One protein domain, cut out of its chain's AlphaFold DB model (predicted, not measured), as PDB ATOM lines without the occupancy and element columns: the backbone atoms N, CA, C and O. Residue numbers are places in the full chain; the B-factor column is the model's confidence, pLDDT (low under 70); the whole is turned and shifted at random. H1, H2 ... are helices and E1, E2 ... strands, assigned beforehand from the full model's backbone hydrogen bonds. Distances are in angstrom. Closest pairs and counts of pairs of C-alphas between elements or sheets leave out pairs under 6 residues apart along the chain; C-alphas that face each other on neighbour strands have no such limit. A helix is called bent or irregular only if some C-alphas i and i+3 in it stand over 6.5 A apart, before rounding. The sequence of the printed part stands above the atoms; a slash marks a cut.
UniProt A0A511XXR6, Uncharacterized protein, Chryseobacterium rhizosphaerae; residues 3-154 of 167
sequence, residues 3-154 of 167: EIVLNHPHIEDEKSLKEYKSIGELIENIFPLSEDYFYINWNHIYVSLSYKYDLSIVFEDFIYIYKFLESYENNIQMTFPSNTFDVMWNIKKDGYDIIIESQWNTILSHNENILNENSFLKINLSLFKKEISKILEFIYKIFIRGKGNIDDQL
ATOM      1  N   GLU A   3     -33.239 -22.928 -13.319       97.56
ATOM      2  CA  GLU A   3     -33.461 -22.067 -12.159       97.56
ATOM      3  C   GLU A   3     -32.119 -21.624 -11.573       97.56
ATOM      4  O   GLU A   3     -31.189 -22.424 -11.474       97.56
ATOM      5  N   ILE A   4     -32.036 -20.360 -11.161       97.00
ATOM      6  CA  ILE A   4     -30.931 -19.830 -10.366       97.00
ATOM      7  C   ILE A   4     -31.387 -19.760  -8.908       97.00
ATOM      8  O   ILE A   4     -32.325 -19.038  -8.554       97.00
ATOM      9  N   VAL A   5     -30.695 -20.515  -8.056       96.12
ATOM     10  CA  VAL A   5     -30.941 -20.591  -6.617       96.12
ATOM     11  C   VAL A   5     -29.843 -19.823  -5.897       96.12
ATOM     12  O   VAL A   5     -28.696 -20.267  -5.813       96.12
ATOM     13  N   LEU A   6     -30.213 -18.652  -5.388       92.25
ATOM     14  CA  LEU A   6     -29.336 -17.780  -4.618       92.25
ATOM     15  C   LEU A   6     -29.462 -18.113  -3.135       92.25
ATOM     16  O   LEU A   6     -30.572 -18.182  -2.604       92.25
ATOM     17  N   ASN A   7     -28.325 -18.264  -2.467       86.81
ATOM     18  CA  ASN A   7     -28.279 -18.359  -1.014       86.81
ATOM     19  C   ASN A   7     -28.015 -16.973  -0.418       86.81
ATOM     20  O   ASN A   7     -27.954 -15.973  -1.131       86.81
ATOM     21  N   HIS A   8     -27.896 -16.900   0.903       80.38
ATOM     22  CA  HIS A   8     -27.537 -15.674   1.610       80.38
ATOM     23  C   HIS A   8     -26.031 -15.716   1.910       80.38
ATOM     24  O   HIS A   8     -25.673 -16.178   2.994       80.38
ATOM     25  N   PRO A   9     -25.149 -15.311   0.973       80.81
ATOM     26  CA  PRO A   9     -23.718 -15.350   1.219       80.81
ATOM     27  C   PRO A   9     -23.337 -14.350   2.301       80.81
ATOM     28  O   PRO A   9     -24.004 -13.327   2.507       80.81
ATOM     29  N   HIS A  10     -22.217 -14.627   2.950       80.25
ATOM     30  CA  HIS A  10     -21.555 -13.618   3.748       80.25
ATOM     31  C   HIS A  10     -20.998 -12.533   2.819       80.25
ATOM     32  O   HIS A  10     -20.530 -12.811   1.718       80.25
ATOM     33  N   ILE A  11     -21.072 -11.280   3.254       77.19
ATOM     34  CA  ILE A  11     -20.538 -10.126   2.526       77.19
ATOM     35  C   ILE A  11     -19.535  -9.471   3.470       77.19
ATOM     36  O   ILE A  11     -19.869  -9.233   4.632       77.19
ATOM     37  N   GLU A  12     -18.299  -9.241   3.016       71.19
ATOM     38  CA  GLU A  12     -17.315  -8.530   3.838       71.19
ATOM     39  C   GLU A  12     -17.780  -7.079   4.054       71.19
ATOM     40  O   GLU A  12     -18.048  -6.354   3.094       71.19
ATOM     41  N   ASP A  13     -17.877  -6.656   5.320       60.31
ATOM     42  CA  ASP A  13     -18.251  -5.287   5.685       60.31
ATOM     43  C   ASP A  13     -17.239  -4.276   5.125       60.31
ATOM     44  O   ASP A  13     -16.035  -4.402   5.365       60.31
ATOM     45  N   GLU A  14     -17.771  -3.281   4.404       56.66
ATOM     46  CA  GLU A  14     -17.186  -2.001   3.967       56.66
ATOM     47  C   GLU A  14     -15.678  -1.811   4.248       56.66
ATOM     48  O   GLU A  14     -15.255  -0.889   4.953       56.66
ATOM     49  N   LYS A  15     -14.800  -2.604   3.627       50.25
ATOM     50  CA  LYS A  15     -13.443  -2.110   3.376       50.25
ATOM     51  C   LYS A  15     -13.602  -1.074   2.285       50.25
ATOM     52  O   LYS A  15     -13.858  -1.464   1.152       50.25
ATOM     53  N   SER A  16     -13.514   0.207   2.676       50.56
ATOM     54  CA  SER A  16     -13.466   1.406   1.823       50.56
ATOM     55  C   SER A  16     -13.361   1.008   0.360       50.56
ATOM     56  O   SER A  16     -12.267   0.613  -0.054       50.56
ATOM     57  N   LEU A  17     -14.496   0.978  -0.346       52.66
ATOM     58  CA  LEU A  17     -14.548   0.530  -1.732       52.66
ATOM     59  C   LEU A  17     -13.478   1.325  -2.470       52.66
ATOM     60  O   LEU A  17     -13.601   2.534  -2.664       52.66
ATOM     61  N   LYS A  18     -12.359   0.657  -2.751       55.03
ATOM     62  CA  LYS A  18     -11.315   1.225  -3.583       55.03
ATOM     63  C   LYS A  18     -11.960   1.471  -4.941       55.03
ATOM     64  O   LYS A  18     -12.985   0.873  -5.262       55.03
ATOM     65  N   GLU A  19     -11.373   2.346  -5.740       62.62
ATOM     66  CA  GLU A  19     -11.720   2.395  -7.157       62.62
ATOM     67  C   GLU A  19     -11.428   1.006  -7.751       62.62
ATOM     68  O   GLU A  19     -10.268   0.647  -7.964       62.62
ATOM     69  N   TYR A  20     -12.468   0.185  -7.914       69.38
ATOM     70  CA  TYR A  20     -12.374  -1.104  -8.586       69.38
ATOM     71  C   TYR A  20     -12.377  -0.855 -10.087       69.38
ATOM     72  O   TYR A  20     -13.106   0.002 -10.587       69.38
ATOM     73  N   LYS A  21     -11.557  -1.603 -10.817       75.69
ATOM     74  CA  LYS A  21     -11.376  -1.424 -12.259       75.69
ATOM     75  C   LYS A  21     -12.458  -2.124 -13.072       75.69
ATOM     76  O   LYS A  21     -12.612  -1.815 -14.250       75.69
ATOM     77  N   SER A  22     -13.177  -3.071 -12.469       79.06
ATOM     78  CA  SER A  22     -14.283  -3.796 -13.096       79.06
ATOM     79  C   SER A  22     -15.309  -4.276 -12.068       79.06
ATOM     80  O   SER A  22     -15.038  -4.336 -10.865       79.06
ATOM     81  N   ILE A  23     -16.491  -4.666 -12.558       80.69
ATOM     82  CA  ILE A  23     -17.508  -5.317 -11.728       80.69
ATOM     83  C   ILE A  23     -16.999  -6.668 -11.212       80.69
ATOM     84  O   ILE A  23     -17.244  -7.000 -10.057       80.69
ATOM     85  N   GLY A  24     -16.252  -7.417 -12.027       85.94
ATOM     86  CA  GLY A  24     -15.636  -8.674 -11.605       85.94
ATOM     87  C   GLY A  24     -14.700  -8.497 -10.408       85.94
ATOM     88  O   GLY A  24     -14.848  -9.198  -9.412       85.94
ATOM     89  N   GLU A  25     -13.812  -7.494 -10.448       83.31
ATOM     90  CA  GLU A  25     -12.911  -7.182  -9.328       83.31
ATOM     91  C   GLU A  25     -13.708  -6.818  -8.072       83.31
ATOM     92  O   GLU A  25     -13.393  -7.261  -6.968       83.31
ATOM     93  N   LEU A  26     -14.779  -6.046  -8.230       82.94
ATOM     94  CA  LEU A  26     -15.647  -5.702  -7.117       82.94
ATOM     95  C   LEU A  26     -16.345  -6.941  -6.529       82.94
ATOM     96  O   LEU A  26     -16.293  -7.122  -5.316       82.94
ATOM     97  N   ILE A  27     -16.949  -7.801  -7.358       87.31
ATOM     98  CA  ILE A  27     -17.580  -9.067  -6.939       87.31
ATOM     99  C   ILE A  27     -16.575  -9.940  -6.186       87.31
ATOM    100  O   ILE A  27     -16.863 -10.435  -5.096       87.31
ATOM    101  N   GLU A  28     -15.366 -10.074  -6.728       87.75
ATOM    102  CA  GLU A  28     -14.300 -10.825  -6.084       87.75
ATOM    103  C   GLU A  28     -13.942 -10.228  -4.715       87.75
ATOM    104  O   GLU A  28     -13.617 -10.974  -3.804       87.75
ATOM    105  N   ASN A  29     -14.022  -8.913  -4.508       84.06
ATOM    106  CA  ASN A  29     -13.641  -8.291  -3.235       84.06
ATOM    107  C   ASN A  29     -14.771  -8.224  -2.192       84.06
ATOM    108  O   ASN A  29     -14.467  -8.185  -1.000       84.06
ATOM    109  N   ILE A  30     -16.047  -8.222  -2.595       83.69
ATOM    110  CA  ILE A  30     -17.187  -8.168  -1.654       83.69
ATOM    111  C   ILE A  30     -17.489  -9.521  -1.010       83.69
ATOM    112  O   ILE A  30     -17.973  -9.569   0.122       83.69
ATOM    113  N   PHE A  31     -17.219 -10.617  -1.721       86.12
ATOM    114  CA  PHE A  31     -17.464 -11.956  -1.206       86.12
ATOM    115  C   PHE A  31     -16.201 -12.490  -0.516       86.12
ATOM    116  O   PHE A  31     -15.102 -12.444  -1.097       86.12
ATOM    117  N   PRO A  32     -16.322 -12.998   0.726       80.88
ATOM    118  CA  PRO A  32     -15.192 -13.586   1.420       80.88
ATOM    119  C   PRO A  32     -14.671 -14.805   0.657       80.88
ATOM    120  O   PRO A  32     -15.325 -15.357  -0.223       80.88
ATOM    121  N   LEU A  33     -13.482 -15.271   1.036       74.25
ATOM    122  CA  LEU A  33     -12.923 -16.553   0.578       74.25
ATOM    123  C   LEU A  33     -13.758 -17.779   1.022       74.25
ATOM    124  O   LEU A  33     -13.306 -18.908   0.853       74.25
ATOM    125  N   SER A  34     -14.928 -17.568   1.635       65.94
ATOM    126  CA  SER A  34     -15.832 -18.616   2.096       65.94
ATOM    127  C   SER A  34     -16.347 -19.467   0.937       65.94
ATOM    128  O   SER A  34     -16.474 -19.018  -0.202       65.94
ATOM    129  N   GLU A  35     -16.703 -20.705   1.271       70.81
ATOM    130  CA  GLU A  35     -17.430 -21.673   0.440       70.81
ATOM    131  C   GLU A  35     -18.892 -21.237   0.200       70.81
ATOM    132  O   GLU A  35     -19.830 -22.023   0.325       70.81
ATOM    133  N   ASP A  36     -19.113 -19.958  -0.106       87.62
ATOM    134  CA  ASP A  36     -20.428 -19.444  -0.447       87.62
ATOM    135  C   ASP A  36     -20.689 -19.685  -1.935       87.62
ATOM    136  O   ASP A  36     -20.032 -19.128  -2.823       87.62
ATOM    137  N   TYR A  37     -21.696 -20.514  -2.193       91.75
ATOM    138  CA  TYR A  37     -22.120 -20.897  -3.532       91.75
ATOM    139  C   TYR A  37     -23.556 -20.454  -3.795       91.75
ATOM    140  O   TYR A  37     -24.416 -20.487  -2.909       91.75
ATOM    141  N   PHE A  38     -23.830 -20.113  -5.047       93.75
ATOM    142  CA  PHE A  38     -25.168 -20.200  -5.619       93.75
ATOM    143  C   PHE A  38     -25.235 -21.401  -6.555       93.75
ATOM    144  O   PHE A  38     -24.215 -22.011  -6.884       93.75
ATOM    145  N   TYR A  39     -26.445 -21.757  -6.972       95.38
ATOM    146  CA  TYR A  39     -26.647 -22.925  -7.811       95.38
ATOM    147  C   TYR A  39     -27.417 -22.587  -9.079       95.38
ATOM    148  O   TYR A  39     -28.409 -21.859  -9.040       95.38
ATOM    149  N   ILE A  40     -26.992 -23.179 -10.191       96.06
ATOM    150  CA  ILE A  40     -27.801 -23.315 -11.401       96.06
ATOM    151  C   ILE A  40     -28.397 -24.718 -11.382       96.06
ATOM    152  O   ILE A  40     -27.677 -25.712 -11.376       96.06
ATOM    153  N   ASN A  41     -29.718 -24.813 -11.375       96.50
ATOM    154  CA  ASN A  41     -30.426 -26.060 -11.615       96.50
ATOM    155  C   ASN A  41     -30.568 -26.248 -13.127       96.50
ATOM    156  O   ASN A  41     -31.380 -25.575 -13.759       96.50
ATOM    157  N   TRP A  42     -29.792 -27.164 -13.697       96.75
ATOM    158  CA  TRP A  42     -29.858 -27.548 -15.099       96.75
ATOM    159  C   TRP A  42     -30.527 -28.914 -15.231       96.75
ATOM    160  O   TRP A  42     -29.942 -29.935 -14.893       96.75
ATOM    161  N   ASN A  43     -31.770 -28.955 -15.715       95.25
ATOM    162  CA  ASN A  43     -32.525 -30.205 -15.881       95.25
ATOM    163  C   ASN A  43     -32.521 -31.099 -14.622       95.25
ATOM    164  O   ASN A  43     -32.376 -32.312 -14.723       95.25
ATOM    165  N   HIS A  44     -32.734 -30.501 -13.443       94.56
ATOM    166  CA  HIS A  44     -32.718 -31.162 -12.126       94.56
ATOM    167  C   HIS A  44     -31.326 -31.551 -11.607       94.56
ATOM    168  O   HIS A  44     -31.219 -32.205 -10.570       94.56
ATOM    169  N   ILE A  45     -30.264 -31.115 -12.283       95.06
ATOM    170  CA  ILE A  45     -28.878 -31.286 -11.857       95.06
ATOM    171  C   ILE A  45     -28.385 -29.940 -11.335       95.06
ATOM    172  O   ILE A  45     -28.349 -28.952 -12.067       95.06
ATOM    173  N   TYR A  46     -28.013 -29.888 -10.059       95.06
ATOM    174  CA  TYR A  46     -27.483 -28.670  -9.454       95.06
ATOM    175  C   TYR A  46     -25.996 -28.513  -9.767       95.06
ATOM    176  O   TYR A  46     -25.179 -29.382  -9.459       95.06
ATOM    177  N   VAL A  47     -25.655 -27.365 -10.342       95.12
ATOM    178  CA  VAL A  47     -24.290 -26.910 -10.588       95.12
ATOM    179  C   VAL A  47     -23.983 -25.800  -9.596       95.12
ATOM    180  O   VAL A  47     -24.692 -24.799  -9.561       95.12
ATOM    181  N   SER A  48     -22.962 -25.991  -8.765       93.62
ATOM    182  CA  SER A  48     -22.501 -25.007  -7.782       93.62
ATOM    183  C   SER A  48     -21.545 -24.005  -8.420       93.62
ATOM    184  O   SER A  48     -20.590 -24.422  -9.072       93.62
ATOM    185  N   LEU A  49     -21.768 -22.717  -8.180       93.75
ATOM    186  CA  LEU A  49     -20.899 -21.628  -8.611       93.75
ATOM    187  C   LEU A  49     -20.534 -20.768  -7.401       93.75
ATOM    188  O   LEU A  49     -21.406 -20.337  -6.645       93.75
ATOM    189  N   SER A  50     -19.241 -20.543  -7.194       92.94
ATOM    190  CA  SER A  50     -18.715 -19.672  -6.151       92.94
ATOM    191  C   SER A  50     -19.122 -18.229  -6.426       92.94
ATOM    192  O   SER A  50     -18.904 -17.705  -7.523       92.94
ATOM    193  N   TYR A  51     -19.650 -17.552  -5.406       91.94
ATOM    194  CA  TYR A  51     -19.921 -16.117  -5.494       91.94
ATOM    195  C   TYR A  51     -18.650 -15.295  -5.735       91.94
ATOM    196  O   TYR A  51     -18.694 -14.295  -6.443       91.94
ATOM    197  N   LYS A  52     -17.515 -15.701  -5.160       91.19
ATOM    198  CA  LYS A  52     -16.259 -14.963  -5.294       91.19
ATOM    199  C   LYS A  52     -15.571 -15.241  -6.626       91.19
ATOM    200  O   LYS A  52     -15.168 -14.302  -7.306       91.19
ATOM    201  N   TYR A  53     -15.394 -16.515  -6.969       91.56
ATOM    202  CA  TYR A  53     -14.505 -16.914  -8.063       91.56
ATOM    203  C   TYR A  53     -15.225 -17.104  -9.389       91.56
ATOM    204  O   TYR A  53     -14.770 -16.581 -10.398       91.56
ATOM    205  N   ASP A  54     -16.345 -17.827  -9.403       93.88
ATOM    206  CA  ASP A  54     -17.053 -18.072 -10.656       93.88
ATOM    207  C   ASP A  54     -17.790 -16.802 -11.082       93.88
ATOM    208  O   ASP A  54     -17.603 -16.316 -12.193       93.88
ATOM    209  N   LEU A  55     -18.581 -16.211 -10.177       92.81
ATOM    210  CA  LEU A  55     -19.402 -15.051 -10.519       92.81
ATOM    211  C   LEU A  55     -18.578 -13.825 -10.917       92.81
ATOM    212  O   LEU A  55     -19.002 -13.102 -11.809       92.81
ATOM    213  N   SER A  56     -17.412 -13.583 -10.308       91.56
ATOM    214  CA  SER A  56     -16.552 -12.455 -10.703       91.56
ATOM    215  C   SER A  56     -16.073 -12.555 -12.150       91.56
ATOM    216  O   SER A  56     -15.870 -11.528 -12.793       91.56
ATOM    217  N   ILE A  57     -15.940 -13.777 -12.671       92.38
ATOM    218  CA  ILE A  57     -15.552 -14.042 -14.057       92.38
ATOM    219  C   ILE A  57     -16.775 -13.947 -14.974       92.38
ATOM    220  O   ILE A  57     -16.709 -13.291 -16.007       92.38
ATOM    221  N   VAL A  58     -17.894 -14.572 -14.591       93.00
ATOM    222  CA  VAL A  58     -19.043 -14.776 -15.492       93.00
ATOM    223  C   VAL A  58     -20.166 -13.745 -15.359       93.00
ATOM    224  O   VAL A  58     -21.206 -13.855 -16.007       93.00
ATOM    225  N   PHE A  59     -20.040 -12.746 -14.484       92.19
ATOM    226  CA  PHE A  59     -21.130 -11.788 -14.273       92.19
ATOM    227  C   PHE A  59     -21.445 -10.962 -15.525       92.19
ATOM    228  O   PHE A  59     -22.615 -10.747 -15.850       92.19
ATOM    229  N   GLU A  60     -20.417 -10.527 -16.254       89.69
ATOM    230  CA  GLU A  60     -20.602  -9.784 -17.504       89.69
ATOM    231  C   GLU A  60     -21.268 -10.644 -18.585       89.69
ATOM    232  O   GLU A  60     -22.093 -10.139 -19.349       89.69
ATOM    233  N   ASP A  61     -21.022 -11.955 -18.577       93.25
ATOM    234  CA  ASP A  61     -21.715 -12.913 -19.435       93.25
ATOM    235  C   ASP A  61     -23.223 -12.962 -19.129       93.25
ATOM    236  O   ASP A  61     -24.045 -12.964 -20.047       93.25
ATOM    237  N   PHE A  62     -23.626 -12.915 -17.852       94.25
ATOM    238  CA  PHE A  62     -25.046 -12.818 -17.482       94.25
ATOM    239  C   PHE A  62     -25.692 -11.507 -17.946       94.25
ATOM    240  O   PHE A  62     -26.845 -11.520 -18.390       94.25
ATOM    241  N   ILE A  63     -24.963 -10.385 -17.897       92.12
ATOM    242  CA  ILE A  63     -25.432  -9.110 -18.466       92.12
ATOM    243  C   ILE A  63     -25.612  -9.253 -19.979       92.12
ATOM    244  O   ILE A  63     -26.630  -8.821 -20.524       92.12
ATOM    245  N   TYR A  64     -24.645  -9.869 -20.661       93.69
ATOM    246  CA  TYR A  64     -24.704 -10.085 -22.102       93.69
ATOM    247  C   TYR A  64     -25.905 -10.951 -22.497       93.69
ATOM    248  O   TYR A  64     -26.646 -10.573 -23.402       93.69
ATOM    249  N   ILE A  65     -26.172 -12.043 -21.769       95.56
ATOM    250  CA  ILE A  65     -27.379 -12.862 -21.968       95.56
ATOM    251  C   ILE A  65     -28.632 -12.011 -21.804       95.56
ATOM    252  O   ILE A  65     -29.513 -12.067 -22.655       95.56
ATOM    253  N   TYR A  66     -28.728 -11.216 -20.738       94.75
ATOM    254  CA  TYR A  66     -29.907 -10.386 -20.503       94.75
ATOM    255  C   TYR A  66     -30.155  -9.404 -21.656       94.75
ATOM    256  O   TYR A  66     -31.268  -9.332 -22.174       94.75
ATOM    257  N   LYS A  67     -29.104  -8.724 -22.133       93.06
ATOM    258  CA  LYS A  67     -29.179  -7.832 -23.302       93.06
ATOM    259  C   LYS A  67     -29.541  -8.586 -24.581       93.06
ATOM    260  O   LYS A  67     -30.347  -8.100 -25.372       93.06
ATOM    261  N   PHE A  68     -28.989  -9.784 -24.776       95.69
ATOM    262  CA  PHE A  68     -29.372 -10.654 -25.880       95.69
ATOM    263  C   PHE A  68     -30.862 -10.979 -25.829       95.69
ATOM    264  O   PHE A  68     -31.502 -10.931 -26.869       95.69
ATOM    265  N   LEU A  69     -31.449 -11.272 -24.665       93.81
ATOM    266  CA  LEU A  69     -32.873 -11.616 -24.568       93.81
ATOM    267  C   LEU A  69     -33.796 -10.487 -25.062       93.81
ATOM    268  O   LEU A  69     -34.808 -10.799 -25.690       93.81
ATOM    269  N   GLU A  70     -33.398  -9.222 -24.901       90.81
ATOM    270  CA  GLU A  70     -34.136  -8.044 -25.394       90.81
ATOM    271  C   GLU A  70     -33.837  -7.679 -26.854       90.81
ATOM    272  O   GLU A  70     -34.567  -6.908 -27.476       90.81
ATOM    273  N   SER A  71     -32.755  -8.209 -27.424       93.69
ATOM    274  CA  SER A  71     -32.323  -7.832 -28.766       93.69
ATOM    275  C   SER A  71     -33.149  -8.508 -29.870       93.69
ATOM    276  O   SER A  71     -33.893  -9.468 -29.650       93.69
ATOM    277  N   TYR A  72     -32.967  -8.051 -31.111       93.38
ATOM    278  CA  TYR A  72     -33.499  -8.723 -32.305       93.38
ATOM    279  C   TYR A  72     -32.672  -9.947 -32.733       93.38
ATOM    280  O   TYR A  72     -33.042 -10.641 -33.684       93.38
ATOM    281  N   GLU A  73     -31.540 -10.215 -32.077       94.69
ATOM    282  CA  GLU A  73     -30.715 -11.379 -32.387       94.69
ATOM    283  C   GLU A  73     -31.435 -12.657 -31.965       94.69
ATOM    284  O   GLU A  73     -32.058 -12.727 -30.905       94.69
ATOM    285  N   ASN A  74     -31.341 -13.687 -32.804       95.88
ATOM    286  CA  ASN A  74     -32.045 -14.949 -32.581       95.88
ATOM    287  C   ASN A  74     -31.156 -16.042 -31.990       95.88
ATOM    288  O   ASN A  74     -31.683 -17.048 -31.522       95.88
ATOM    289  N   ASN A  75     -29.834 -15.891 -32.043       97.31
ATOM    290  CA  ASN A  75     -28.897 -16.855 -31.482       97.31
ATOM    291  C   ASN A  75     -27.604 -16.181 -31.025       97.31
ATOM    292  O   ASN A  75     -27.182 -15.206 -31.638       97.31
ATOM    293  N   ILE A  76     -27.000 -16.749 -29.984       97.94
ATOM    294  CA  ILE A  76     -25.647 -16.445 -29.520       97.94
ATOM    295  C   ILE A  76     -24.948 -17.741 -29.118       97.94
ATOM    296  O   ILE A  76     -25.586 -18.720 -28.721       97.94
ATOM    297  N   GLN A  77     -23.625 -17.729 -29.198       97.38
ATOM    298  CA  GLN A  77     -22.759 -18.751 -28.631       97.38
ATOM    299  C   GLN A  77     -21.837 -18.071 -27.631       97.38
ATOM    300  O   GLN A  77     -21.263 -17.024 -27.930       97.38
ATOM    301  N   MET A  78     -21.688 -18.667 -26.456       95.69
ATOM    302  CA  MET A  78     -20.839 -18.131 -25.402       95.69
ATOM    303  C   MET A  78     -20.138 -19.242 -24.637       95.69
ATOM    304  O   MET A  78     -20.610 -20.377 -24.588       95.69
ATOM    305  N   THR A  79     -18.994 -18.903 -24.056       94.69
ATOM    306  CA  THR A  79     -18.217 -19.785 -23.185       94.69
ATOM    307  C   THR A  79     -18.011 -19.066 -21.871       94.69
ATOM    308  O   THR A  79     -17.613 -17.908 -21.879       94.69
ATOM    309  N   PHE A  80     -18.265 -19.759 -20.772       93.00
ATOM    310  CA  PHE A  80     -18.012 -19.287 -19.422       93.00
ATOM    311  C   PHE A  80     -16.663 -19.864 -18.987       93.00
ATOM    312  O   PHE A  80     -16.588 -21.071 -18.787       93.00
ATOM    313  N   PRO A  81     -15.580 -19.075 -18.905       88.12
ATOM    314  CA  PRO A  81     -14.228 -19.614 -18.781       88.12
ATOM    315  C   PRO A  81     -13.748 -19.668 -17.323       88.12
ATOM    316  O   PRO A  81     -12.606 -19.303 -17.035       88.12
ATOM    317  N   SER A  82     -14.600 -20.073 -16.376       88.19
ATOM    318  CA  SER A  82     -14.165 -20.181 -14.980       88.19
ATOM    319  C   SER A  82     -13.458 -21.512 -14.726       88.19
ATOM    320  O   SER A  82     -13.863 -22.558 -15.226       88.19
ATOM    321  N   ASN A  83     -12.435 -21.496 -13.871       83.38
ATOM    322  CA  ASN A  83     -11.645 -22.684 -13.525       83.38
ATOM    323  C   ASN A  83     -12.490 -23.838 -12.957       83.38
ATOM    324  O   ASN A  83     -12.106 -24.997 -13.078       83.38
ATOM    325  N   THR A  84     -13.611 -23.523 -12.306       88.56
ATOM    326  CA  THR A  84     -14.532 -24.491 -11.685       88.56
ATOM    327  C   THR A  84     -15.892 -24.568 -12.376       88.56
ATOM    328  O   THR A  84     -16.763 -25.323 -11.934       88.56
ATOM    329  N   PHE A  85     -16.063 -23.803 -13.455       90.81
ATOM    330  CA  PHE A  85     -17.274 -23.703 -14.256       90.81
ATOM    331  C   PHE A  85     -16.881 -23.324 -15.691       90.81
ATOM    332  O   PHE A  85     -16.985 -22.167 -16.096       90.81
ATOM    333  N   ASP A  86     -16.387 -24.316 -16.432       94.12
ATOM    334  CA  ASP A  86     -16.091 -24.229 -17.863       94.12
ATOM    335  C   ASP A  86     -17.217 -24.904 -18.640       94.12
ATOM    336  O   ASP A  86     -17.369 -26.136 -18.633       94.12
ATOM    337  N   VAL A  87     -18.033 -24.079 -19.287       96.38
ATOM    338  CA  VAL A  87     -19.161 -24.532 -20.092       96.38
ATOM    339  C   VAL A  87     -19.358 -23.625 -21.296       96.38
ATOM    340  O   VAL A  87     -19.207 -22.408 -21.225       96.38
ATOM    341  N   MET A  88     -19.739 -24.225 -22.417       97.94
ATOM    342  CA  MET A  88     -20.182 -23.513 -23.608       97.94
ATOM    343  C   MET A  88     -21.693 -23.646 -23.754       97.94
ATOM    344  O   MET A  88     -22.213 -24.760 -23.691       97.94
ATOM    345  N   TRP A  89     -22.390 -22.536 -23.997       98.00
ATOM    346  CA  TRP A  89     -23.821 -22.509 -24.307       98.00
ATOM    347  C   TRP A  89     -24.061 -21.955 -25.713       98.00
ATOM    348  O   TRP A  89     -23.620 -20.855 -26.046       98.00
ATOM    349  N   ASN A  90     -24.825 -22.699 -26.509       98.31
ATOM    350  CA  ASN A  90     -25.443 -22.235 -27.747       98.31
ATOM    351  C   ASN A  90     -26.906 -21.912 -27.449       98.31
ATOM    352  O   ASN A  90     -27.702 -22.820 -27.218       98.31
ATOM    353  N   ILE A  91     -27.260 -20.629 -27.431       98.31
ATOM    354  CA  ILE A  91     -28.586 -20.143 -27.039       98.31
ATOM    355  C   ILE A  91     -29.324 -19.676 -28.290       98.31
ATOM    356  O   ILE A  91     -28.791 -18.900 -29.082       98.31
ATOM    357  N   LYS A  92     -30.576 -20.102 -28.455       98.31
ATOM    358  CA  LYS A  92     -31.445 -19.719 -29.568       98.31
ATOM    359  C   LYS A  92     -32.841 -19.345 -29.076       98.31
ATOM    360  O   LYS A  92     -33.440 -20.079 -28.297       98.31
ATOM    361  N   LYS A  93     -33.393 -18.245 -29.589       98.06
ATOM    362  CA  LYS A  93     -34.814 -17.894 -29.449       98.06
ATOM    363  C   LYS A  93     -35.648 -18.692 -30.452       98.06
ATOM    364  O   LYS A  93     -35.330 -18.731 -31.641       98.06
ATOM    365  N   ASP A  94     -36.715 -19.318 -29.975       96.62
ATOM    366  CA  ASP A  94     -37.676 -20.086 -30.767       96.62
ATOM    367  C   ASP A  94     -39.104 -19.718 -30.338       96.62
ATOM    368  O   ASP A  94     -39.710 -20.341 -29.463       96.62
ATOM    369  N   GLY A  95     -39.630 -18.633 -30.912       94.75
ATOM    370  CA  GLY A  95     -40.932 -18.085 -30.533       94.75
ATOM    371  C   GLY A  95     -40.953 -17.613 -29.076       94.75
ATOM    372  O   GLY A  95     -40.237 -16.683 -28.713       94.75
ATOM    373  N   TYR A  96     -41.783 -18.250 -28.247       96.25
ATOM    374  CA  TYR A  96     -41.883 -17.955 -26.812       96.25
ATOM    375  C   TYR A  96     -40.888 -18.741 -25.956       96.25
ATOM    376  O   TYR A  96     -40.914 -18.610 -24.733       96.25
ATOM    377  N   ASP A  97     -40.030 -19.550 -26.574       97.88
ATOM    378  CA  ASP A  97     -39.068 -20.398 -25.892       97.88
ATOM    379  C   ASP A  97     -37.626 -19.977 -26.200       97.88
ATOM    380  O   ASP A  97     -37.317 -19.365 -27.223       97.88
ATOM    381  N   ILE A  98     -36.731 -20.341 -25.293       97.69
ATOM    382  CA  ILE A  98     -35.289 -20.373 -25.471       97.69
ATOM    383  C   ILE A  98     -34.877 -21.842 -25.527       97.69
ATOM    384  O   ILE A  98     -35.289 -22.655 -24.693       97.69
ATOM    385  N   ILE A  99     -34.059 -22.166 -26.519       98.31
ATOM    386  CA  ILE A  99     -33.383 -23.446 -26.666       98.31
ATOM    387  C   ILE A  99     -31.912 -23.220 -26.337       98.31
ATOM    388  O   ILE A  99     -31.297 -22.314 -26.896       98.31
ATOM    389  N   ILE A 100     -31.360 -24.032 -25.441       98.31
ATOM    390  CA  ILE A 100     -29.940 -24.009 -25.101       98.31
ATOM    391  C   ILE A 100     -29.364 -25.405 -25.282       98.31
ATOM    392  O   ILE A 100     -29.862 -26.367 -24.700       98.31
ATOM    393  N   GLU A 101     -28.301 -25.500 -26.068       98.38
ATOM    394  CA  GLU A 101     -27.443 -26.679 -26.133       98.38
ATOM    395  C   GLU A 101     -26.142 -26.357 -25.409       98.38
ATOM    396  O   GLU A 101     -25.528 -25.316 -25.651       98.38
ATOM    397  N   SER A 102     -25.742 -27.230 -24.493       97.81
ATOM    398  CA  SER A 102     -24.594 -27.008 -23.619       97.81
ATOM    399  C   SER A 102     -23.503 -28.052 -23.822       97.81
ATOM    400  O   SER A 102     -23.780 -29.211 -24.123       97.81
ATOM    401  N   GLN A 103     -22.256 -27.636 -23.628       98.06
ATOM    402  CA  GLN A 103     -21.109 -28.525 -23.516       98.06
ATOM    403  C   GLN A 103     -20.362 -28.186 -22.229       98.06
ATOM    404  O   GLN A 103     -19.756 -27.123 -22.120       98.06
ATOM    405  N   TRP A 104     -20.436 -29.091 -21.261       96.69
ATOM    406  CA  TRP A 104     -19.845 -28.971 -19.934       96.69
ATOM    407  C   TRP A 104     -18.456 -29.602 -19.946       96.69
ATOM    408  O   TRP A 104     -18.332 -30.800 -20.206       96.69
ATOM    409  N   ASN A 105     -17.422 -28.803 -19.687       95.19
ATOM    410  CA  ASN A 105     -16.030 -29.248 -19.743       95.19
ATOM    411  C   ASN A 105     -15.455 -29.479 -18.341       95.19
ATOM    412  O   ASN A 105     -14.849 -30.519 -18.104       95.19
ATOM    413  N   THR A 106     -15.656 -28.524 -17.426       93.88
ATOM    414  CA  THR A 106     -15.165 -28.602 -16.041       93.88
ATOM    415  C   THR A 106     -16.200 -28.033 -15.083       93.88
ATOM    416  O   THR A 106     -16.614 -26.885 -15.232       93.88
ATOM    417  N   ILE A 107     -16.600 -28.815 -14.082       92.50
ATOM    418  CA  ILE A 107     -17.533 -28.414 -13.031       92.50
ATOM    419  C   ILE A 107     -17.024 -28.918 -11.682       92.50
ATOM    420  O   ILE A 107     -16.632 -30.072 -11.548       92.50
ATOM    421  N   LEU A 108     -17.101 -28.086 -10.638       89.56
ATOM    422  CA  LEU A 108     -16.614 -28.428  -9.291       89.56
ATOM    423  C   LEU A 108     -17.128 -29.782  -8.751       89.56
ATOM    424  O   LEU A 108     -16.422 -30.480  -8.023       89.56
ATOM    425  N   SER A 109     -18.358 -30.169  -9.099       87.31
ATOM    426  CA  SER A 109     -18.987 -31.420  -8.654       87.31
ATOM    427  C   SER A 109     -18.606 -32.661  -9.471       87.31
ATOM    428  O   SER A 109     -19.004 -33.756  -9.083       87.31
ATOM    429  N   HIS A 110     -17.828 -32.515 -10.550       90.81
ATOM    430  CA  HIS A 110     -17.378 -33.604 -11.429       90.81
ATOM    431  C   HIS A 110     -18.527 -34.411 -12.076       90.81
ATOM    432  O   HIS A 110     -18.422 -35.618 -12.310       90.81
ATOM    433  N   ASN A 111     -19.663 -33.748 -12.328       92.75
ATOM    434  CA  ASN A 111     -20.865 -34.341 -12.929       92.75
ATOM    435  C   ASN A 111     -21.025 -33.990 -14.422       92.75
ATOM    436  O   ASN A 111     -22.136 -34.042 -14.954       92.75
ATOM    437  N   GLU A 112     -19.941 -33.638 -15.115       96.31
ATOM    438  CA  GLU A 112     -19.948 -33.180 -16.511       96.31
ATOM    439  C   GLU A 112     -20.571 -34.213 -17.447       96.31
ATOM    440  O   GLU A 112     -21.339 -33.853 -18.334       96.31
ATOM    441  N   ASN A 113     -20.309 -35.503 -17.224       96.25
ATOM    442  CA  ASN A 113     -20.895 -36.580 -18.028       96.25
ATOM    443  C   ASN A 113     -22.429 -36.545 -17.984       96.25
ATOM    444  O   ASN A 113     -23.077 -36.549 -19.026       96.25
ATOM    445  N   ILE A 114     -23.008 -36.434 -16.784       96.50
ATOM    446  CA  ILE A 114     -24.464 -36.408 -16.592       96.50
ATOM    447  C   ILE A 114     -25.049 -35.116 -17.177       96.50
ATOM    448  O   ILE A 114     -26.107 -35.134 -17.806       96.50
ATOM    449  N   LEU A 115     -24.359 -33.988 -17.006       96.81
ATOM    450  CA  LEU A 115     -24.772 -32.707 -17.578       96.81
ATOM    451  C   LEU A 115     -24.750 -32.730 -19.114       96.81
ATOM    452  O   LEU A 115     -25.680 -32.230 -19.737       96.81
ATOM    453  N   ASN A 116     -23.746 -33.364 -19.725       97.81
ATOM    454  CA  ASN A 116     -23.635 -33.508 -21.177       97.81
ATOM    455  C   ASN A 116     -24.666 -34.489 -21.757       97.81
ATOM    456  O   ASN A 116     -25.211 -34.237 -22.834       97.81
ATOM    457  N   GLU A 117     -25.012 -35.554 -21.029       97.62
ATOM    458  CA  GLU A 117     -26.159 -36.417 -21.358       97.62
ATOM    459  C   GLU A 117     -27.492 -35.650 -21.312       97.62
ATOM    460  O   GLU A 117     -28.431 -35.983 -22.034       97.62
ATOM    461  N   ASN A 118     -27.563 -34.585 -20.507       96.88
ATOM    462  CA  ASN A 118     -28.725 -33.710 -20.345       96.88
ATOM    463  C   ASN A 118     -28.473 -32.297 -20.908       96.88
ATOM    464  O   ASN A 118     -29.008 -31.310 -20.394       96.88
ATOM    465  N   SER A 119     -27.669 -32.202 -21.970       97.06
ATOM    466  CA  SER A 119     -27.134 -30.946 -22.525       97.06
ATOM    467  C   SER A 119     -28.167 -30.030 -23.176       97.06
ATOM    468  O   SER A 119     -27.885 -28.848 -23.382       97.06
ATOM    469  N   PHE A 120     -29.347 -30.549 -23.504       98.06
ATOM    470  CA  PHE A 120     -30.416 -29.801 -24.156       98.06
ATOM    471  C   PHE A 120     -31.407 -29.239 -23.133       98.06
ATOM    472  O   PHE A 120     -31.981 -29.966 -22.319       98.06
ATOM    473  N   LEU A 121     -31.678 -27.942 -23.222       97.69
ATOM    474  CA  LEU A 121     -32.671 -27.249 -22.418       97.69
ATOM    475  C   LEU A 121     -33.641 -26.499 -23.330       97.69
ATOM    476  O   LEU A 121     -33.236 -25.725 -24.190       97.69
ATOM    477  N   LYS A 122     -34.939 -26.681 -23.084       97.69
ATOM    478  CA  LYS A 122     -36.000 -25.846 -23.647       97.69
ATOM    479  C   LYS A 122     -36.808 -25.229 -22.512       97.69
ATOM    480  O   LYS A 122     -37.308 -25.949 -21.646       97.69
ATOM    481  N   ILE A 123     -36.909 -23.907 -22.496       97.44
ATOM    482  CA  ILE A 123     -37.575 -23.147 -21.435       97.44
ATOM    483  C   ILE A 123     -38.284 -21.932 -22.020       97.44
ATOM    484  O   ILE A 123     -37.805 -21.338 -22.976       97.44
ATOM    485  N   ASN A 124     -39.407 -21.529 -21.429       97.75
ATOM    486  CA  ASN A 124     -40.077 -20.296 -21.818       97.75
ATOM    487  C   ASN A 124     -39.147 -19.079 -21.640       97.75
ATOM    488  O   ASN A 124     -38.525 -18.915 -20.589       97.75
ATOM    489  N   LEU A 125     -39.109 -18.204 -22.642       96.81
ATOM    490  CA  LEU A 125     -38.245 -17.026 -22.688       96.81
ATOM    491  C   LEU A 125     -38.439 -16.122 -21.468       96.81
ATOM    492  O   LEU A 125     -37.458 -15.704 -20.861       96.81
ATOM    493  N   SER A 126     -39.687 -15.869 -21.061       96.19
ATOM    494  CA  SER A 126     -39.968 -15.008 -19.905       96.19
ATOM    495  C   SER A 126     -39.482 -15.617 -18.586       96.19
ATOM    496  O   SER A 126     -38.984 -14.894 -17.723       96.19
ATOM    497  N   LEU A 127     -39.561 -16.946 -18.442       97.12
ATOM    498  CA  LEU A 127     -39.044 -17.645 -17.264       97.12
ATOM    499  C   LEU A 127     -37.517 -17.623 -17.242       97.12
ATOM    500  O   LEU A 127     -36.938 -17.311 -16.210       97.12
ATOM    501  N   PHE A 128     -36.869 -17.888 -18.376       97.44
ATOM    502  CA  PHE A 128     -35.413 -17.816 -18.476       97.44
ATOM    503  C   PHE A 128     -34.899 -16.406 -18.164       97.44
ATOM    504  O   PHE A 128     -34.030 -16.251 -17.310       97.44
ATOM    505  N   LYS A 129     -35.511 -15.371 -18.763       96.38
ATOM    506  CA  LYS A 129     -35.208 -13.963 -18.464       96.38
ATOM    507  C   LYS A 129     -35.327 -13.677 -16.971       96.38
ATOM    508  O   LYS A 129     -34.407 -13.111 -16.394       96.38
ATOM    509  N   LYS A 130     -36.416 -14.119 -16.333       96.19
ATOM    510  CA  LYS A 130     -36.632 -13.938 -14.892       96.19
ATOM    511  C   LYS A 130     -35.508 -14.551 -14.056       96.19
ATOM    512  O   LYS A 130     -35.069 -13.920 -13.101       96.19
ATOM    513  N   GLU A 131     -35.049 -15.756 -14.388       97.56
ATOM    514  CA  GLU A 131     -33.948 -16.401 -13.665       97.56
ATOM    515  C   GLU A 131     -32.634 -15.626 -13.822       97.56
ATOM    516  O   GLU A 131     -31.973 -15.357 -12.820       97.56
ATOM    517  N   ILE A 132     -32.302 -15.177 -15.037       96.69
ATOM    518  CA  ILE A 132     -31.129 -14.320 -15.280       96.69
ATOM    519  C   ILE A 132     -31.248 -12.990 -14.515       96.69
ATOM    520  O   ILE A 132     -30.292 -12.553 -13.878       96.69
ATOM    521  N   SER A 133     -32.429 -12.367 -14.475       93.88
ATOM    522  CA  SER A 133     -32.645 -11.136 -13.703       93.88
ATOM    523  C   SER A 133     -32.385 -11.314 -12.207       93.88
ATOM    524  O   SER A 133     -31.897 -10.379 -11.577       93.88
ATOM    525  N   LYS A 134     -32.646 -12.494 -11.620       94.31
ATOM    526  CA  LYS A 134     -32.411 -12.726 -10.182       94.31
ATOM    527  C   LYS A 134     -30.959 -12.468  -9.790       94.31
ATOM    528  O   LYS A 134     -30.729 -11.804  -8.780       94.31
ATOM    529  N   ILE A 135     -29.991 -12.986 -10.554       92.50
ATOM    530  CA  ILE A 135     -28.568 -12.817 -10.225       92.50
ATOM    531  C   ILE A 135     -28.120 -11.363 -10.427       92.50
ATOM    532  O   ILE A 135     -27.413 -10.820  -9.577       92.50
ATOM    533  N   LEU A 136     -28.602 -10.702 -11.484       91.81
ATOM    534  CA  LEU A 136     -28.310  -9.290 -11.745       91.81
ATOM    535  C   LEU A 136     -28.860  -8.390 -10.629       91.81
ATOM    536  O   LEU A 136     -28.130  -7.579 -10.062       91.81
ATOM    537  N   GLU A 137     -30.125  -8.579 -10.249       89.69
ATOM    538  CA  GLU A 137     -30.753  -7.840  -9.153       89.69
ATOM    539  C   GLU A 137     -30.080  -8.095  -7.806       89.69
ATOM    540  O   GLU A 137     -30.012  -7.199  -6.965       89.69
ATOM    541  N   PHE A 138     -29.645  -9.331  -7.563       89.19
ATOM    542  CA  PHE A 138     -28.972  -9.702  -6.329       89.19
ATOM    543  C   PHE A 138     -27.673  -8.919  -6.160       89.19
ATOM    544  O   PHE A 138     -27.481  -8.258  -5.138       89.19
ATOM    545  N   ILE A 139     -26.835  -8.920  -7.195       86.50
ATOM    546  CA  ILE A 139     -25.577  -8.177  -7.205       86.50
ATOM    547  C   ILE A 139     -25.829  -6.667  -7.142       86.50
ATOM    548  O   ILE A 139     -25.208  -5.971  -6.338       86.50
ATOM    549  N   TYR A 140     -26.834  -6.167  -7.860       82.38
ATOM    550  CA  TYR A 140     -27.239  -4.767  -7.779       82.38
ATOM    551  C   TYR A 140     -27.650  -4.334  -6.362       82.38
ATOM    552  O   TYR A 140     -27.211  -3.295  -5.865       82.38
ATOM    553  N   LYS A 141     -28.463  -5.137  -5.663       81.25
ATOM    554  CA  LYS A 141     -28.883  -4.845  -4.281       81.25
ATOM    555  C   LYS A 141     -27.693  -4.780  -3.329       81.25
ATOM    556  O   LYS A 141     -27.730  -3.984  -2.390       81.25
ATOM    557  N   ILE A 142     -26.659  -5.587  -3.557       78.00
ATOM    558  CA  ILE A 142     -25.418  -5.519  -2.782       78.00
ATOM    559  C   ILE A 142     -24.679  -4.209  -3.080       78.00
ATOM    560  O   ILE A 142     -24.279  -3.525  -2.140       78.00
ATOM    561  N   PHE A 143     -24.597  -3.791  -4.348       73.81
ATOM    562  CA  PHE A 143     -23.952  -2.528  -4.728       73.81
ATOM    563  C   PHE A 143     -24.611  -1.289  -4.129       73.81
ATOM    564  O   PHE A 143     -23.914  -0.474  -3.521       73.81
ATOM    565  N   ILE A 144     -25.939  -1.164  -4.226       66.69
ATOM    566  CA  ILE A 144     -26.651  -0.017  -3.635       66.69
ATOM    567  C   ILE A 144     -26.433   0.030  -2.120       66.69
ATOM    568  O   ILE A 144     -26.213   1.099  -1.550       66.69
ATOM    569  N   ARG A 145     -26.512  -1.127  -1.447       65.25
ATOM    570  CA  ARG A 145     -26.344  -1.211   0.011       65.25
ATOM    571  C   ARG A 145     -24.922  -0.872   0.448       65.25
ATOM    572  O   ARG A 145     -24.769  -0.258   1.495       65.25
ATOM    573  N   GLY A 146     -23.922  -1.236  -0.353       58.19
ATOM    574  CA  GLY A 146     -22.510  -0.989  -0.071       58.19
ATOM    575  C   GLY A 146     -22.010   0.422  -0.394       58.19
ATOM    576  O   GLY A 146     -20.845   0.687  -0.140       58.19
ATOM    577  N   LYS A 147     -22.835   1.327  -0.952       52.62
ATOM    578  CA  LYS A 147     -22.409   2.664  -1.432       52.62
ATOM    579  C   LYS A 147     -21.261   2.626  -2.461       52.62
ATOM    580  O   LYS A 147     -20.369   3.474  -2.439       52.62
ATOM    581  N   GLY A 148     -21.272   1.644  -3.364       50.81
ATOM    582  CA  GLY A 148     -20.356   1.593  -4.508       50.81
ATOM    583  C   GLY A 148     -20.549   2.771  -5.456       50.81
ATOM    584  O   GLY A 148     -21.621   2.890  -6.034       50.81
ATOM    585  N   ASN A 149     -19.517   3.595  -5.661       48.06
ATOM    586  CA  ASN A 149     -19.408   4.430  -6.862       48.06
ATOM    587  C   ASN A 149     -18.883   3.537  -7.993       48.06
ATOM    588  O   ASN A 149     -17.678   3.450  -8.222       48.06
ATOM    589  N   ILE A 150     -19.788   2.813  -8.641       51.62
ATOM    590  CA  ILE A 150     -19.542   2.201  -9.951       51.62
ATOM    591  C   ILE A 150     -20.082   3.199 -10.972       51.62
ATOM    592  O   ILE A 150     -21.078   3.854 -10.685       51.62
ATOM    593  N   ASP A 151     -19.432   3.345 -12.126       50.00
ATOM    594  CA  ASP A 151     -19.919   4.196 -13.217       50.00
ATOM    595  C   ASP A 151     -21.410   3.911 -13.501       50.00
ATOM    596  O   ASP A 151     -21.778   2.813 -13.937       50.00
ATOM    597  N   ASP A 152     -22.266   4.886 -13.172       51.28
ATOM    598  CA  ASP A 152     -23.729   4.760 -13.105       51.28
ATOM    599  C   ASP A 152     -24.343   4.339 -14.450       51.28
ATOM    600  O   ASP A 152     -25.432   3.772 -14.477       51.28
ATOM    601  N   GLN A 153     -23.626   4.555 -15.559       49.84
ATOM    602  CA  GLN A 153     -24.090   4.296 -16.921       49.84
ATOM    603  C   GLN A 153     -24.338   2.800 -17.203       49.84
ATOM    604  O   GLN A 153     -25.325   2.435 -17.838       49.84
ATOM    605  N   LEU A 154     -23.479   1.900 -16.710       51.22
ATOM    606  CA  LEU A 154     -23.636   0.454 -16.941       51.22
ATOM    607  C   LEU A 154     -24.775  -0.139 -16.095       51.22
ATOM    608  O   LEU A 154     -25.435  -1.092 -16.509       51.22
TER     609      LEU A 154
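What this domain is: This is residues 3 to 154 of the 167 residues of an uncharacterized protein of Chryseobacterium rhizosphaerae (UniProt A0A511XXR6). A twisted four-stranded sheet, E4 to E7, forms a wall, with helix H2 running along one face and long helix H4 standing up from the edge strand E7 on that face. A small sheet, E1 to E3, packs by E1 on H4 and meets E5 and E6 through E3; H1 packs on H2 away from the wall. The printed part has 152 residues with four named helices and seven named strands, in the order E1 H1 E2 E3 H2 E4 E5 E6 H3 E7 H4. The class is mixed, and both sheets, E4 E5 E6 E7 and E1 E2 E3, are antiparallel. The whole is compact, with a radius of gyration of the C-alphas of 15.7 A and spans of 45 by 36 by 23 A.

How they stand to each other: Look first at E4, residues 75 to 82, E5, residues 85 to 94, and E6, residues 97 to 107: they make a meander, each strand the antiparallel neighbour of the one before. N 78 and O 89 are 2.9 A apart, and N 90 and O 101 are 2.8 A apart. E6 bends by 68 degrees at residue 104. Beside E6 is E7, residues 120 to 124, where N 100 and O 121 are 2.8 A apart. H2, residues 54 to 70, is over E4 and E5 at a height over the sheet of 9.3 A. H4, residues 125 to 145, stands up from the sheet on the same face as H2, making two layers, helices on one face of a sheet. H2, with residues 62 to 69 alone, touches H4 at a steep tilt of 51 degrees, opposite ways; their closest C-alphas, of Phe 62 and Ile 132, are 6.6 A apart. H3, residues 112 to 117, stands at the sheet's level. In the second sheet, E2, residues 37 to 42, is the inner strand between E1, residues 3 to 5, and E3, residues 45 to 50. N 5 and O 39 are 2.8 A apart, and N 40 and O 47 are 2.9 A apart. The closest C-alphas of E1 and H4, of Ile 4 and Glu 131, are 5.6 A apart. H1, residues 23 to 30, touches H2 at Gly 24 and Ser 56, their closest C-alphas, 4.0 A apart. Every O i to N i+4 pair is within hydrogen-bond range in H1 and H3, with 11 of 13 in H2 and 16 of 17 in H4.

Where its parts are: Find C-alpha 75 at (-28.897, -16.855, -31.482), where E4 begins its 22.4 A; E5 spans 26.5 A, E6 26.3 A. H2 is irregular, with C-alphas 57 and 60 7.5 A apart, and spans 24.7 A. From C-alpha 125 at (-38.245, -17.026, -22.688), H4 runs 30.1 A to C-alpha 145 at (-26.344, -1.211, 0.011).

The domain as a whole: The two C-alphas farthest apart, of Ser 16 and Gly 95, are 46.7 A apart. The printed part has no cut, and the link from E1 to H1, 17 residues, is long. The mean pLDDT of the printed part is 87.3; residues 13 to 20, 34 and 144 to 154 are under 70.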